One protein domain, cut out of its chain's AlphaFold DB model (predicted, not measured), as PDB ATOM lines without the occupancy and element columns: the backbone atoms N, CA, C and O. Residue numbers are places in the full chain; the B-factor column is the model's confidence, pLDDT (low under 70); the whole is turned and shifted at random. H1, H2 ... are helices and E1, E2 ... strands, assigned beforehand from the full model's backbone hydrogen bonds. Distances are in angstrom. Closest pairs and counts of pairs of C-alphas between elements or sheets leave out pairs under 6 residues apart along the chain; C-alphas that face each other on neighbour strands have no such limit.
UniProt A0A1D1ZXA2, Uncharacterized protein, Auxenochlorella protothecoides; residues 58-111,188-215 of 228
ATOM      1  N   GLY A  58     163.056 139.895 189.359       95.56
ATOM      2  CA  GLY A  58     163.005 140.851 188.250       95.56
ATOM      3  C   GLY A  58     161.727 140.716 187.419       95.56
ATOM      4  O   GLY A  58     161.092 141.719 187.099       95.56
ATOM      5  N   GLU A  59     161.292 139.485 187.161       97.06
ATOM      6  CA  GLU A  59     160.081 139.209 186.386       97.06
ATOM      7  C   GLU A  59     158.812 139.514 187.192       97.06
ATOM      8  O   GLU A  59     157.848 140.060 186.659       97.06
ATOM      9  N   VAL A  60     158.829 139.284 188.510       96.94
ATOM     10  CA  VAL A  60     157.748 139.745 189.401       96.94
ATOM     11  C   VAL A  60     157.651 141.273 189.398       96.94
ATOM     12  O   VAL A  60     156.552 141.822 189.310       96.94
ATOM     13  N   ALA A  61     158.783 141.980 189.460       95.94
ATOM     14  CA  ALA A  61     158.797 143.439 189.395       95.94
ATOM     15  C   ALA A  61     158.255 143.955 188.051       95.94
ATOM     16  O   ALA A  61     157.446 144.884 188.034       95.94
ATOM     17  N   ALA A  62     158.640 143.326 186.936       96.25
ATOM     18  CA  ALA A  62     158.124 143.652 185.610       96.25
ATOM     19  C   ALA A  62     156.606 143.411 185.497       96.25
ATOM     20  O   ALA A  62     155.879 144.247 184.958       96.25
ATOM     21  N   ALA A  63     156.108 142.309 186.060       96.88
ATOM     22  CA  ALA A  63     154.683 142.001 186.114       96.88
ATOM     23  C   ALA A  63     153.889 143.070 186.889       96.88
ATOM     24  O   ALA A  63     152.881 143.587 186.403       96.88
ATOM     25  N   LEU A  64     154.382 143.476 188.062       95.75
ATOM     26  CA  LEU A  64     153.763 144.537 188.863       95.75
ATOM     27  C   LEU A  64     153.769 145.893 188.146       95.75
ATOM     28  O   LEU A  64     152.795 146.639 188.239       95.75
ATOM     29  N   GLN A  65     154.827 146.213 187.395       94.50
ATOM     30  CA  GLN A  65     154.862 147.425 186.569       94.50
ATOM     31  C   GLN A  65     153.769 147.421 185.493       94.50
ATOM     32  O   GLN A  65     153.127 148.451 185.290       94.50
ATOM     33  N   LEU A  66     153.521 146.281 184.838       94.25
ATOM     34  CA  LEU A  66     152.444 146.151 183.849       94.25
ATOM     35  C   LEU A  66     151.057 146.303 184.485       94.25
ATOM     36  O   LEU A  66     150.222 147.024 183.942       94.25
ATOM     37  N   TYR A  67     150.818 145.694 185.649       93.94
ATOM     38  CA  TYR A  67     149.579 145.906 186.405       93.94
ATOM     39  C   TYR A  67     149.368 147.375 186.765       93.94
ATOM     40  O   TYR A  67     148.307 147.924 186.467       93.94
ATOM     41  N   ASN A  68     150.391 148.044 187.299       92.06
ATOM     42  CA  ASN A  68     150.310 149.465 187.627       92.06
ATOM     43  C   ASN A  68     150.009 150.322 186.387       92.06
ATOM     44  O   ASN A  68     149.166 151.216 186.450       92.06
ATOM     45  N   ALA A  69     150.647 150.030 185.249       91.00
ATOM     46  CA  ALA A  69     150.386 150.718 183.984       91.00
ATOM     47  C   ALA A  69     148.952 150.495 183.467       91.00
ATOM     48  O   ALA A  69     148.393 151.372 182.811       91.00
ATOM     49  N   ALA A  70     148.343 149.352 183.791       89.62
ATOM     50  CA  ALA A  70     146.943 149.041 183.508       89.62
ATOM     51  C   ALA A  70     145.962 149.569 184.579       89.62
ATOM     52  O   ALA A  70     144.762 149.312 184.485       89.62
ATOM     53  N   GLY A  71     146.443 150.292 185.599       91.75
ATOM     54  CA  GLY A  71     145.623 150.802 186.703       91.75
ATOM     55  C   GLY A  71     145.223 149.745 187.739       91.75
ATOM     56  O   GLY A  71     144.356 149.999 188.574       91.75
ATOM     57  N   VAL A  72     145.840 148.562 187.707       89.56
ATOM     58  CA  VAL A  72     145.611 147.476 188.665       89.56
ATOM     59  C   VAL A  72     146.585 147.628 189.832       89.56
ATOM     60  O   VAL A  72     147.781 147.380 189.698       89.56
ATOM     61  N   SER A  73     146.074 148.017 190.999       84.81
ATOM     62  CA  SER A  73     146.871 148.097 192.228       84.81
ATOM     63  C   SER A  73     146.976 146.717 192.882       84.81
ATOM     64  O   SER A  73     146.059 146.291 193.586       84.81
ATOM     65  N   ALA A  74     148.095 146.025 192.674       82.94
ATOM     66  CA  ALA A  74     148.370 144.724 193.281       82.94
ATOM     67  C   ALA A  74     149.507 144.819 194.312       82.94
ATOM     68  O   ALA A  74     150.583 145.332 194.018       82.94
ATOM     69  N   GLY A  75     149.293 144.276 195.516       85.25
ATOM     70  CA  GLY A  75     150.334 144.181 196.556       85.25
ATOM     71  C   GLY A  75     151.395 143.102 196.289       85.25
ATOM     72  O   GLY A  75     152.363 142.988 197.036       85.25
ATOM     73  N   GLY A  76     151.206 142.298 195.240       88.94
ATOM     74  CA  GLY A  76     152.084 141.211 194.827       88.94
ATOM     75  C   GLY A  76     151.546 140.517 193.575       88.94
ATOM     76  O   GLY A  76     150.414 140.763 193.160       88.94
ATOM     77  N   PHE A  77     152.361 139.658 192.969       93.62
ATOM     78  CA  PHE A  77     151.965 138.827 191.835       93.62
ATOM     79  C   PHE A  77     151.829 137.372 192.293       93.62
ATOM     80  O   PHE A  77     152.725 136.853 192.961       93.62
ATOM     81  N   MET A  78     150.708 136.724 191.969       91.31
ATOM     82  CA  MET A  78     150.468 135.325 192.327       91.31
ATOM     83  C   MET A  78     150.876 134.403 191.177       91.31
ATOM     84  O   MET A  78     150.396 134.568 190.058       91.31
ATOM     85  N   GLY A  79     151.717 133.413 191.480       93.31
ATOM     86  CA  GLY A  79     152.210 132.440 190.505       93.31
ATOM     87  C   GLY A  79     153.490 132.881 189.795       93.31
ATOM     88  O   GLY A  79     154.176 133.813 190.229       93.31
ATOM     89  N   VAL A  80     153.827 132.188 188.709       96.94
ATOM     90  CA  VAL A  80     155.000 132.499 187.877       96.94
ATOM     91  C   VAL A  80     154.585 133.413 186.722       96.94
ATOM     92  O   VAL A  80     153.754 132.987 185.922       96.94
ATOM     93  N   PRO A  81     155.136 134.637 186.597       97.75
ATOM     94  CA  PRO A  81     154.783 135.545 185.510       97.75
ATOM     95  C   PRO A  81     155.056 134.959 184.123       97.75
ATOM     96  O   PRO A  81     156.108 134.368 183.880       97.75
ATOM     97  N   LEU A  82     154.117 135.191 183.211       98.00
ATOM     98  CA  LEU A  82     154.249 134.944 181.783       98.00
ATOM     99  C   LEU A  82     153.831 136.186 181.005       98.00
ATOM    100  O   LEU A  82     152.784 136.782 181.265       98.00
ATOM    101  N   PHE A  83     154.637 136.548 180.015       97.94
ATOM    102  CA  PHE A  83     154.428 137.718 179.175       97.94
ATOM    103  C   PHE A  83     154.116 137.291 177.746       97.94
ATOM    104  O   PHE A  83     154.775 136.415 177.187       97.94
ATOM    105  N   GLN A  84     153.146 137.949 177.126       95.94
ATOM    106  CA  GLN A  84     152.798 137.738 175.723       95.94
ATOM    107  C   GLN A  84     152.511 139.068 175.041       95.94
ATOM    108  O   GLN A  84     152.307 140.084 175.706       95.94
ATOM    109  N   ALA A  85     152.469 139.072 173.713       95.38
ATOM    110  CA  ALA A  85     152.110 140.258 172.955       95.38
ATOM    111  C   ALA A  85     151.057 139.959 171.894       95.38
ATOM    112  O   ALA A  85     151.096 138.927 171.222       95.38
ATOM    113  N   GLU A  86     150.140 140.905 171.720       92.00
ATOM    114  CA  GLU A  86     149.049 140.796 170.759       92.00
ATOM    115  C   GLU A  86     149.586 140.606 169.330       92.00
ATOM    116  O   GLU A  86     150.393 141.396 168.828       92.00
ATOM    117  N   GLY A  87     149.132 139.540 168.663       89.69
ATOM    118  CA  GLY A  87     149.495 139.232 167.278       89.69
ATOM    119  C   GLY A  87     150.951 138.799 167.068       89.69
ATOM    120  O   GLY A  87     151.387 138.690 165.916       89.69
ATOM    121  N   LEU A  88     151.716 138.563 168.140       92.94
ATOM    122  CA  LEU A  88     153.034 137.948 168.041       92.94
ATOM    123  C   LEU A  88     152.868 136.440 167.849       92.94
ATOM    124  O   LEU A  88     152.221 135.769 168.643       92.94
ATOM    125  N   THR A  89     153.484 135.906 166.800       93.25
ATOM    126  CA  THR A  89     153.484 134.470 166.519       93.25
ATOM    127  C   THR A  89     154.858 134.038 166.042       93.25
ATOM    128  O   THR A  89     155.518 134.793 165.325       93.25
ATOM    129  N   VAL A  90     155.257 132.817 166.372       91.88
ATOM    130  CA  VAL A  90     156.521 132.212 165.933       91.88
ATOM    131  C   VAL A  90     156.249 130.927 165.166       91.88
ATOM    132  O   VAL A  90     155.244 130.263 165.399       91.88
ATOM    133  N   MET A  91     157.128 130.579 164.228       90.81
ATOM    134  CA  MET A  91     157.063 129.284 163.552       90.81
ATOM    135  C   MET A  91     157.877 128.266 164.352       90.81
ATOM    136  O   MET A  91     159.076 128.464 164.541       90.81
ATOM    137  N   SER A  92     157.241 127.182 164.789       87.69
ATOM    138  CA  SER A  92     157.882 126.041 165.444       87.69
ATOM    139  C   SER A  92     157.414 124.763 164.759       87.69
ATOM    140  O   SER A  92     156.216 124.562 164.592       87.69
ATOM    141  N   GLU A  93     158.349 123.934 164.293       89.38
ATOM    142  CA  GLU A  93     158.041 122.659 163.617       89.38
ATOM    143  C   GLU A  93     157.014 122.785 162.469       89.38
ATOM    144  O   GLU A  93     156.145 121.939 162.269       89.38
ATOM    145  N   GLY A  94     157.085 123.882 161.706       89.12
ATOM    146  CA  GLY A  94     156.165 124.154 160.595       89.12
ATOM    147  C   GLY A  94     154.770 124.637 161.012       89.12
ATOM    148  O   GLY A  94     153.947 124.912 160.140       89.12
ATOM    149  N   LYS A  95     154.509 124.801 162.312       91.31
ATOM    150  CA  LYS A  95     153.260 125.338 162.861       91.31
ATOM    151  C   LYS A  95     153.460 126.746 163.401       91.31
ATOM    152  O   LYS A  95     154.546 127.107 163.855       91.31
ATOM    153  N   ARG A  96     152.408 127.557 163.330       93.25
ATOM    154  CA  ARG A  96     152.398 128.902 163.898       93.25
ATOM    155  C   ARG A  96     151.934 128.808 165.344       93.25
ATOM    156  O   ARG A  96     150.810 128.394 165.581       93.25
ATOM    157  N   CYS A  97     152.780 129.237 166.267       94.56
ATOM    158  CA  CYS A  97     152.517 129.174 167.695       94.56
ATOM    159  C   CYS A  97     152.465 130.571 168.317       94.56
ATOM    160  O   CYS A  97     153.148 131.494 167.856       94.56
ATOM    161  N   THR A  98     151.691 130.706 169.389       95.06
ATOM    162  CA  THR A  98     151.644 131.895 170.243       95.06
ATOM    163  C   THR A  98     152.707 131.757 171.337       95.06
ATOM    164  O   THR A  98     152.588 130.869 172.187       95.06
ATOM    165  N   PRO A  99     153.772 132.579 171.323       96.69
ATOM    166  CA  PRO A  99     154.843 132.478 172.302       96.69
ATOM    167  C   PRO A  99     154.458 133.129 173.642       96.69
ATOM    168  O   PRO A  99     154.034 134.285 173.676       96.69
ATOM    169  N   LEU A 100     154.680 132.408 174.742       97.69
ATOM    170  CA  LEU A 100     154.553 132.887 176.121       97.69
ATOM    171  C   LEU A 100     155.932 132.928 176.775       97.69
ATOM    172  O   LEU A 100     156.591 131.901 176.917       97.69
ATOM    173  N   PHE A 101     156.383 134.107 177.176       97.81
ATOM    174  CA  PHE A 101     157.739 134.331 177.664       97.81
ATOM    175  C   PHE A 101     157.791 134.314 179.185       97.81
ATOM    176  O   PHE A 101     157.025 135.018 179.835       97.81
ATOM    177  N   PHE A 102     158.759 133.595 179.750       97.44
ATOM    178  CA  PHE A 102     159.098 133.718 181.171       97.44
ATOM    179  C   PHE A 102     159.904 134.982 181.487       97.44
ATOM    180  O   PHE A 102     159.995 135.356 182.652       97.44
ATOM    181  N   SER A 103     160.478 135.635 180.466       97.50
ATOM    182  CA  SER A 103     161.204 136.892 180.629       97.50
ATOM    183  C   SER A 103     160.607 138.037 179.828       97.50
ATOM    184  O   SER A 103     160.469 137.961 178.601       97.50
ATOM    185  N   LYS A 104     160.328 139.147 180.513       97.00
ATOM    186  CA  LYS A 104     159.871 140.384 179.879       97.00
ATOM    187  C   LYS A 104     160.913 140.948 178.910       97.00
ATOM    188  O   LYS A 104     160.546 141.455 177.852       97.00
ATOM    189  N   ALA A 105     162.200 140.832 179.241       95.56
ATOM    190  CA  ALA A 105     163.281 141.317 178.388       95.56
ATOM    191  C   ALA A 105     163.367 140.531 177.069       95.56
ATOM    192  O   ALA A 105     163.536 141.128 176.006       95.56
ATOM    193  N   ASP A 106     163.196 139.207 177.118       96.44
ATOM    194  CA  ASP A 106     163.160 138.379 175.908       96.44
ATOM    195  C   ASP A 106     161.954 138.730 175.020       96.44
ATOM    196  O   ASP A 106     162.105 138.820 173.798       96.44
ATOM    197  N   LEU A 107     160.780 138.996 175.612       96.19
ATOM    198  CA  LEU A 107     159.617 139.483 174.863       96.19
ATOM    199  C   LEU A 107     159.914 140.822 174.173       96.19
ATOM    200  O   LEU A 107     159.588 140.992 173.000       96.19
ATOM    201  N   ASP A 108     160.550 141.765 174.870       94.25
ATOM    202  CA  ASP A 108     160.882 143.078 174.306       94.25
ATOM    203  C   ASP A 108     161.843 142.971 173.115       94.25
ATOM    204  O   ASP A 108     161.643 143.634 172.093       94.25
ATOM    205  N   VAL A 109     162.843 142.088 173.197       92.94
ATOM    206  CA  VAL A 109     163.753 141.794 172.077       92.94
ATOM    207  C   VAL A 109     162.998 141.166 170.904       92.94
ATOM    208  O   VAL A 109     163.194 141.573 169.751       92.94
ATOM    209  N   ALA A 110     162.111 140.206 171.175       92.88
ATOM    210  CA  ALA A 110     161.297 139.562 170.147       92.88
ATOM    211  C   ALA A 110     160.368 140.569 169.445       92.88
ATOM    212  O   ALA A 110     160.285 140.579 168.215       92.88
ATOM    213  N   LEU A 111     159.730 141.465 170.204       92.62
ATOM    214  CA  LEU A 111     158.884 142.530 169.667       92.62
ATOM    215  C   LEU A 111     159.683 143.523 168.828       92.62
ATOM    216  O   LEU A 111     159.254 143.859 167.726       92.62
ATOM    217  N   VAL A 188     151.351 144.435 175.280       95.00
ATOM    218  CA  VAL A 188     151.831 143.327 176.110       95.00
ATOM    219  C   VAL A 188     150.747 142.963 177.113       95.00
ATOM    220  O   VAL A 188     150.228 143.847 177.794       95.00
ATOM    221  N   ASP A 189     150.443 141.675 177.211       93.62
ATOM    222  CA  ASP A 189     149.565 141.115 178.231       93.62
ATOM    223  C   ASP A 189     150.364 140.221 179.186       93.62
ATOM    224  O   ASP A 189     151.428 139.689 178.852       93.62
ATOM    225  N   LEU A 190     149.829 140.085 180.395       95.38
ATOM    226  CA  LEU A 190     150.437 139.393 181.522       95.38
ATOM    227  C   LEU A 190     149.484 138.303 182.015       95.38
ATOM    228  O   LEU A 190     148.297 138.565 182.205       95.38
ATOM    229  N   GLY A 191     150.015 137.108 182.245       95.25
ATOM    230  CA  GLY A 191     149.320 135.994 182.890       95.25
ATOM    231  C   GLY A 191     150.260 135.239 183.828       95.25
ATOM    232  O   GLY A 191     151.427 135.613 183.969       95.25
ATOM    233  N   SER A 192     149.766 134.181 184.470       96.88
ATOM    234  CA  SER A 192     150.602 133.267 185.257       96.88
ATOM    235  C   SER A 192     150.700 131.882 184.619       96.88
ATOM    236  O   SER A 192     149.793 131.446 183.908       96.88
ATOM    237  N   LEU A 193     151.801 131.174 184.878       96.06
ATOM    238  CA  LEU A 193     151.989 129.791 184.432       96.06
ATOM    239  C   LEU A 193     150.848 128.891 184.902       96.06
ATOM    240  O   LEU A 193     150.330 128.098 184.127       96.06
ATOM    241  N   GLU A 194     150.443 129.035 186.156       93.88
ATOM    242  CA  GLU A 194     149.397 128.232 186.776       93.88
ATOM    243  C   GLU A 194     148.035 128.455 186.106       93.88
ATOM    244  O   GLU A 194     147.305 127.496 185.854       93.88
ATOM    245  N   GLU A 195     147.706 129.703 185.760       94.94
ATOM    246  CA  GLU A 195     146.488 130.024 185.011       94.94
ATOM    247  C   GLU A 195     146.527 129.419 183.605       94.94
ATOM    248  O   GLU A 195     145.543 128.832 183.153       94.94
ATOM    249  N   VAL A 196     147.663 129.544 182.912       94.94
ATOM    250  CA  VAL A 196     147.832 129.011 181.556       94.94
ATOM    251  C   VAL A 196     147.713 127.490 181.550       94.94
ATOM    252  O   VAL A 196     146.953 126.959 180.746       94.94
ATOM    253  N   LEU A 197     148.395 126.787 182.459       92.56
ATOM    254  CA  LEU A 197     148.298 125.330 182.565       92.56
ATOM    255  C   LEU A 197     146.863 124.889 182.874       92.56
ATOM    256  O   LEU A 197     146.346 124.012 182.190       92.56
ATOM    257  N   GLY A 198     146.175 125.560 183.804       92.88
ATOM    258  CA  GLY A 198     144.770 125.260 184.093       92.88
ATOM    259  C   GLY A 198     143.849 125.457 182.879       92.88
ATOM    260  O   GLY A 198     142.918 124.680 182.672       92.88
ATOM    261  N   ARG A 199     144.118 126.463 182.034       93.94
ATOM    262  CA  ARG A 199     143.382 126.657 180.773       93.94
ATOM    263  C   ARG A 199     143.706 125.586 179.740       93.94
ATOM    264  O   ARG A 199     142.785 125.119 179.083       93.94
ATOM    265  N   MET A 200     144.972 125.190 179.623       93.25
ATOM    266  CA  MET A 200     145.403 124.105 178.738       93.25
ATOM    267  C   MET A 200     144.763 122.769 179.132       93.25
ATOM    268  O   MET A 200     144.303 122.037 178.264       93.25
ATOM    269  N   GLU A 201     144.682 122.462 180.427       91.12
ATOM    270  CA  GLU A 201     144.038 121.244 180.940       91.12
ATOM    271  C   GLU A 201     142.524 121.225 180.682       91.12
ATOM    272  O   GLU A 201     141.953 120.178 180.371       91.12
ATOM    273  N   ALA A 202     141.866 122.380 180.800       93.19
ATOM    274  CA  ALA A 202     140.429 122.516 180.567       93.19
ATOM    275  C   ALA A 202     140.051 122.628 179.076       93.19
ATOM    276  O   ALA A 202     138.864 122.604 178.733       93.19
ATOM    277  N   ASP A 203     141.029 122.783 178.184       93.81
ATOM    278  CA  ASP A 203     140.797 123.038 176.770       93.81
ATOM    279  C   ASP A 203     140.471 121.760 175.986       93.81
ATOM    280  O   ASP A 203     141.327 121.085 175.418       93.81
ATOM    281  N   ALA A 204     139.178 121.462 175.895       90.12
ATOM    282  CA  ALA A 204     138.674 120.363 175.077       90.12
ATOM    283  C   ALA A 204     138.684 120.653 173.561       90.12
ATOM    284  O   ALA A 204     138.465 119.734 172.771       90.12
ATOM    285  N   ARG A 205     138.866 121.915 173.137       89.50
ATOM    286  CA  ARG A 205     138.766 122.336 171.725       89.50
ATOM    287  C   ARG A 205     140.122 122.490 171.038       89.50
ATOM    288  O   ARG A 205     140.150 122.594 169.814       89.50
ATOM    289  N   GLY A 206     141.218 122.481 171.793       88.44
ATOM    290  CA  GLY A 206     142.573 122.652 171.267       88.44
ATOM    291  C   GLY A 206     142.918 124.101 170.912       88.44
ATOM    292  O   GLY A 206     143.847 124.330 170.145       88.44
ATOM    293  N   GLU A 207     142.196 125.083 171.458       88.06
ATOM    294  CA  GLU A 207     142.500 126.513 171.303       88.06
ATOM    295  C   GLU A 207     143.863 126.899 171.916       88.06
ATOM    296  O   GLU A 207     144.480 127.879 171.500       88.06
ATOM    297  N   TRP A 208     144.361 126.111 172.871       91.69
ATOM    298  CA  TRP A 208     145.645 126.278 173.552       91.69
ATOM    299  C   TRP A 208     146.735 125.326 173.035       91.69
ATOM    300  O   TRP A 208     147.852 125.335 173.551       91.69
ATOM    301  N   ALA A 209     146.451 124.524 172.000       87.50
ATOM    302  CA  ALA A 209     147.404 123.557 171.449       87.50
ATOM    303  C   ALA A 209     148.611 124.218 170.757       87.50
ATOM    304  O   ALA A 209     149.685 123.622 170.681       87.50
ATOM    305  N   ASP A 210     148.447 125.456 170.286       91.12
ATOM    306  CA  ASP A 210     149.478 126.214 169.572       91.12
ATOM    307  C   ASP A 210     150.260 127.170 170.493       91.12
ATOM    308  O   ASP A 210     150.887 128.124 170.035       91.12
ATOM    309  N   VAL A 211     150.229 126.956 171.807       93.81
ATOM    310  CA  VAL A 211     151.000 127.746 172.776       93.81
ATOM    311  C   VAL A 211     152.432 127.221 172.876       93.81
ATOM    312  O   VAL A 211     152.663 126.019 172.979       93.81
ATOM    313  N   LEU A 212     153.410 128.130 172.887       95.00
ATOM    314  CA  LEU A 212     154.823 127.792 173.055       95.00
ATOM    315  C   LEU A 212     155.444 128.583 174.206       95.00
ATOM    316  O   LEU A 212     155.528 129.806 174.146       95.00
ATOM    317  N   PHE A 213     155.950 127.890 175.225       95.62
ATOM    318  CA  PHE A 213     156.699 128.534 176.303       95.62
ATOM    319  C   PHE A 213     158.128 128.867 175.866       95.62
ATOM    320  O   PHE A 213     158.859 128.000 175.387       95.62
ATOM    321  N   ILE A 214     158.539 130.114 176.081       96.12
ATOM    322  CA  ILE A 214     159.880 130.624 175.798       96.12
ATOM    323  C   ILE A 214     160.624 130.817 177.128       96.12
ATOM    324  O   ILE A 214     160.278 131.721 177.897       96.12
ATOM    325  N   PRO A 215     161.636 129.979 177.426       94.38
ATOM    326  CA  PRO A 215     162.436 130.096 178.643       94.38
ATOM    327  C   PRO A 215     163.208 131.417 178.719       94.38
ATOM    328  O   PRO A 215     163.647 131.938 177.691       94.38
TER     329      PRO A 215
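Overview. This is residues 58 to 111 and 188 to 215 of the 228 residues of an uncharacterized protein of Auxenochlorella protothecoides (UniProt A0A1D1ZXA2). A small three-stranded sheet, E2, E3 and E5, reaches out from a two-stranded ribbon, E1 and E4, that lies near the middle. H1 packs on the ribbon toward the end of the domain away from E2, H2 sits beside E1, and H3 follows directly on E4; residues 201 to 206, of which 201 and 202 belong to H3, stick out. The 82 printed residues include three named helices and five named strands, in the order H1 E1 E2 E3 H2 E4 H3 E5; the class is mixed. The larger sheet, order E2, E3, E5, is mixed, and the ribbon is antiparallel. The whole is compact, with a radius of gyration of the C-alphas of 13.2 A and spans of 39 by 30 by 20 A.

Along the chain. E3, residues 95 to 101, is 17.9 A long; E2 is residues 90 to 92 and E5 residues 211 to 214, ending at C-alpha 214 (159.880, 130.624, 175.798). E1, residues 81 to 85, and E4, residues 188 to 192, each measure 13.7 A. H1, residues 58 to 69, begins at C-alpha 58 (163.005, 140.851, 188.250) and is 16.6 A long; H2 is residues 104 to 111, and H3, residues 193 to 202, measures 14.2 A.

Arrangement. E2 and E3 form an antiparallel hairpin, with N 90 and O 97 2.9 A apart. E3 and E5 are parallel, with N 100 and O 212 at 2.8 A. The pairing is staggered: E3 pairs with E2 over residues 95 to 97 and with E5 over 98 to 101. H2 and H3 only graze this sheet. The closest C-alphas of E1 and E3, Phe 83 and Phe 101, are 5.0 A apart. E1 and E4 are antiparallel, with N 82 and O 191 at 2.8 A. The closest C-alphas of H1 and E1, Val 60 and Pro 81, are 6.4 A apart; H1 and H3 are apart. In H1, H2 and H3 every O i to N i+4 pair is within hydrogen-bond range.

Size, cuts and confidence. The C-alphas of Gly 75 and Gly 94, the two farthest apart, are 41.6 A from each other. Residues 112 to 187 are not printed, and C-alphas 111 and 188 are 9.6 A apart across the cut. H1 to E1 is a long link. No printed residue is under 70 in pLDDT.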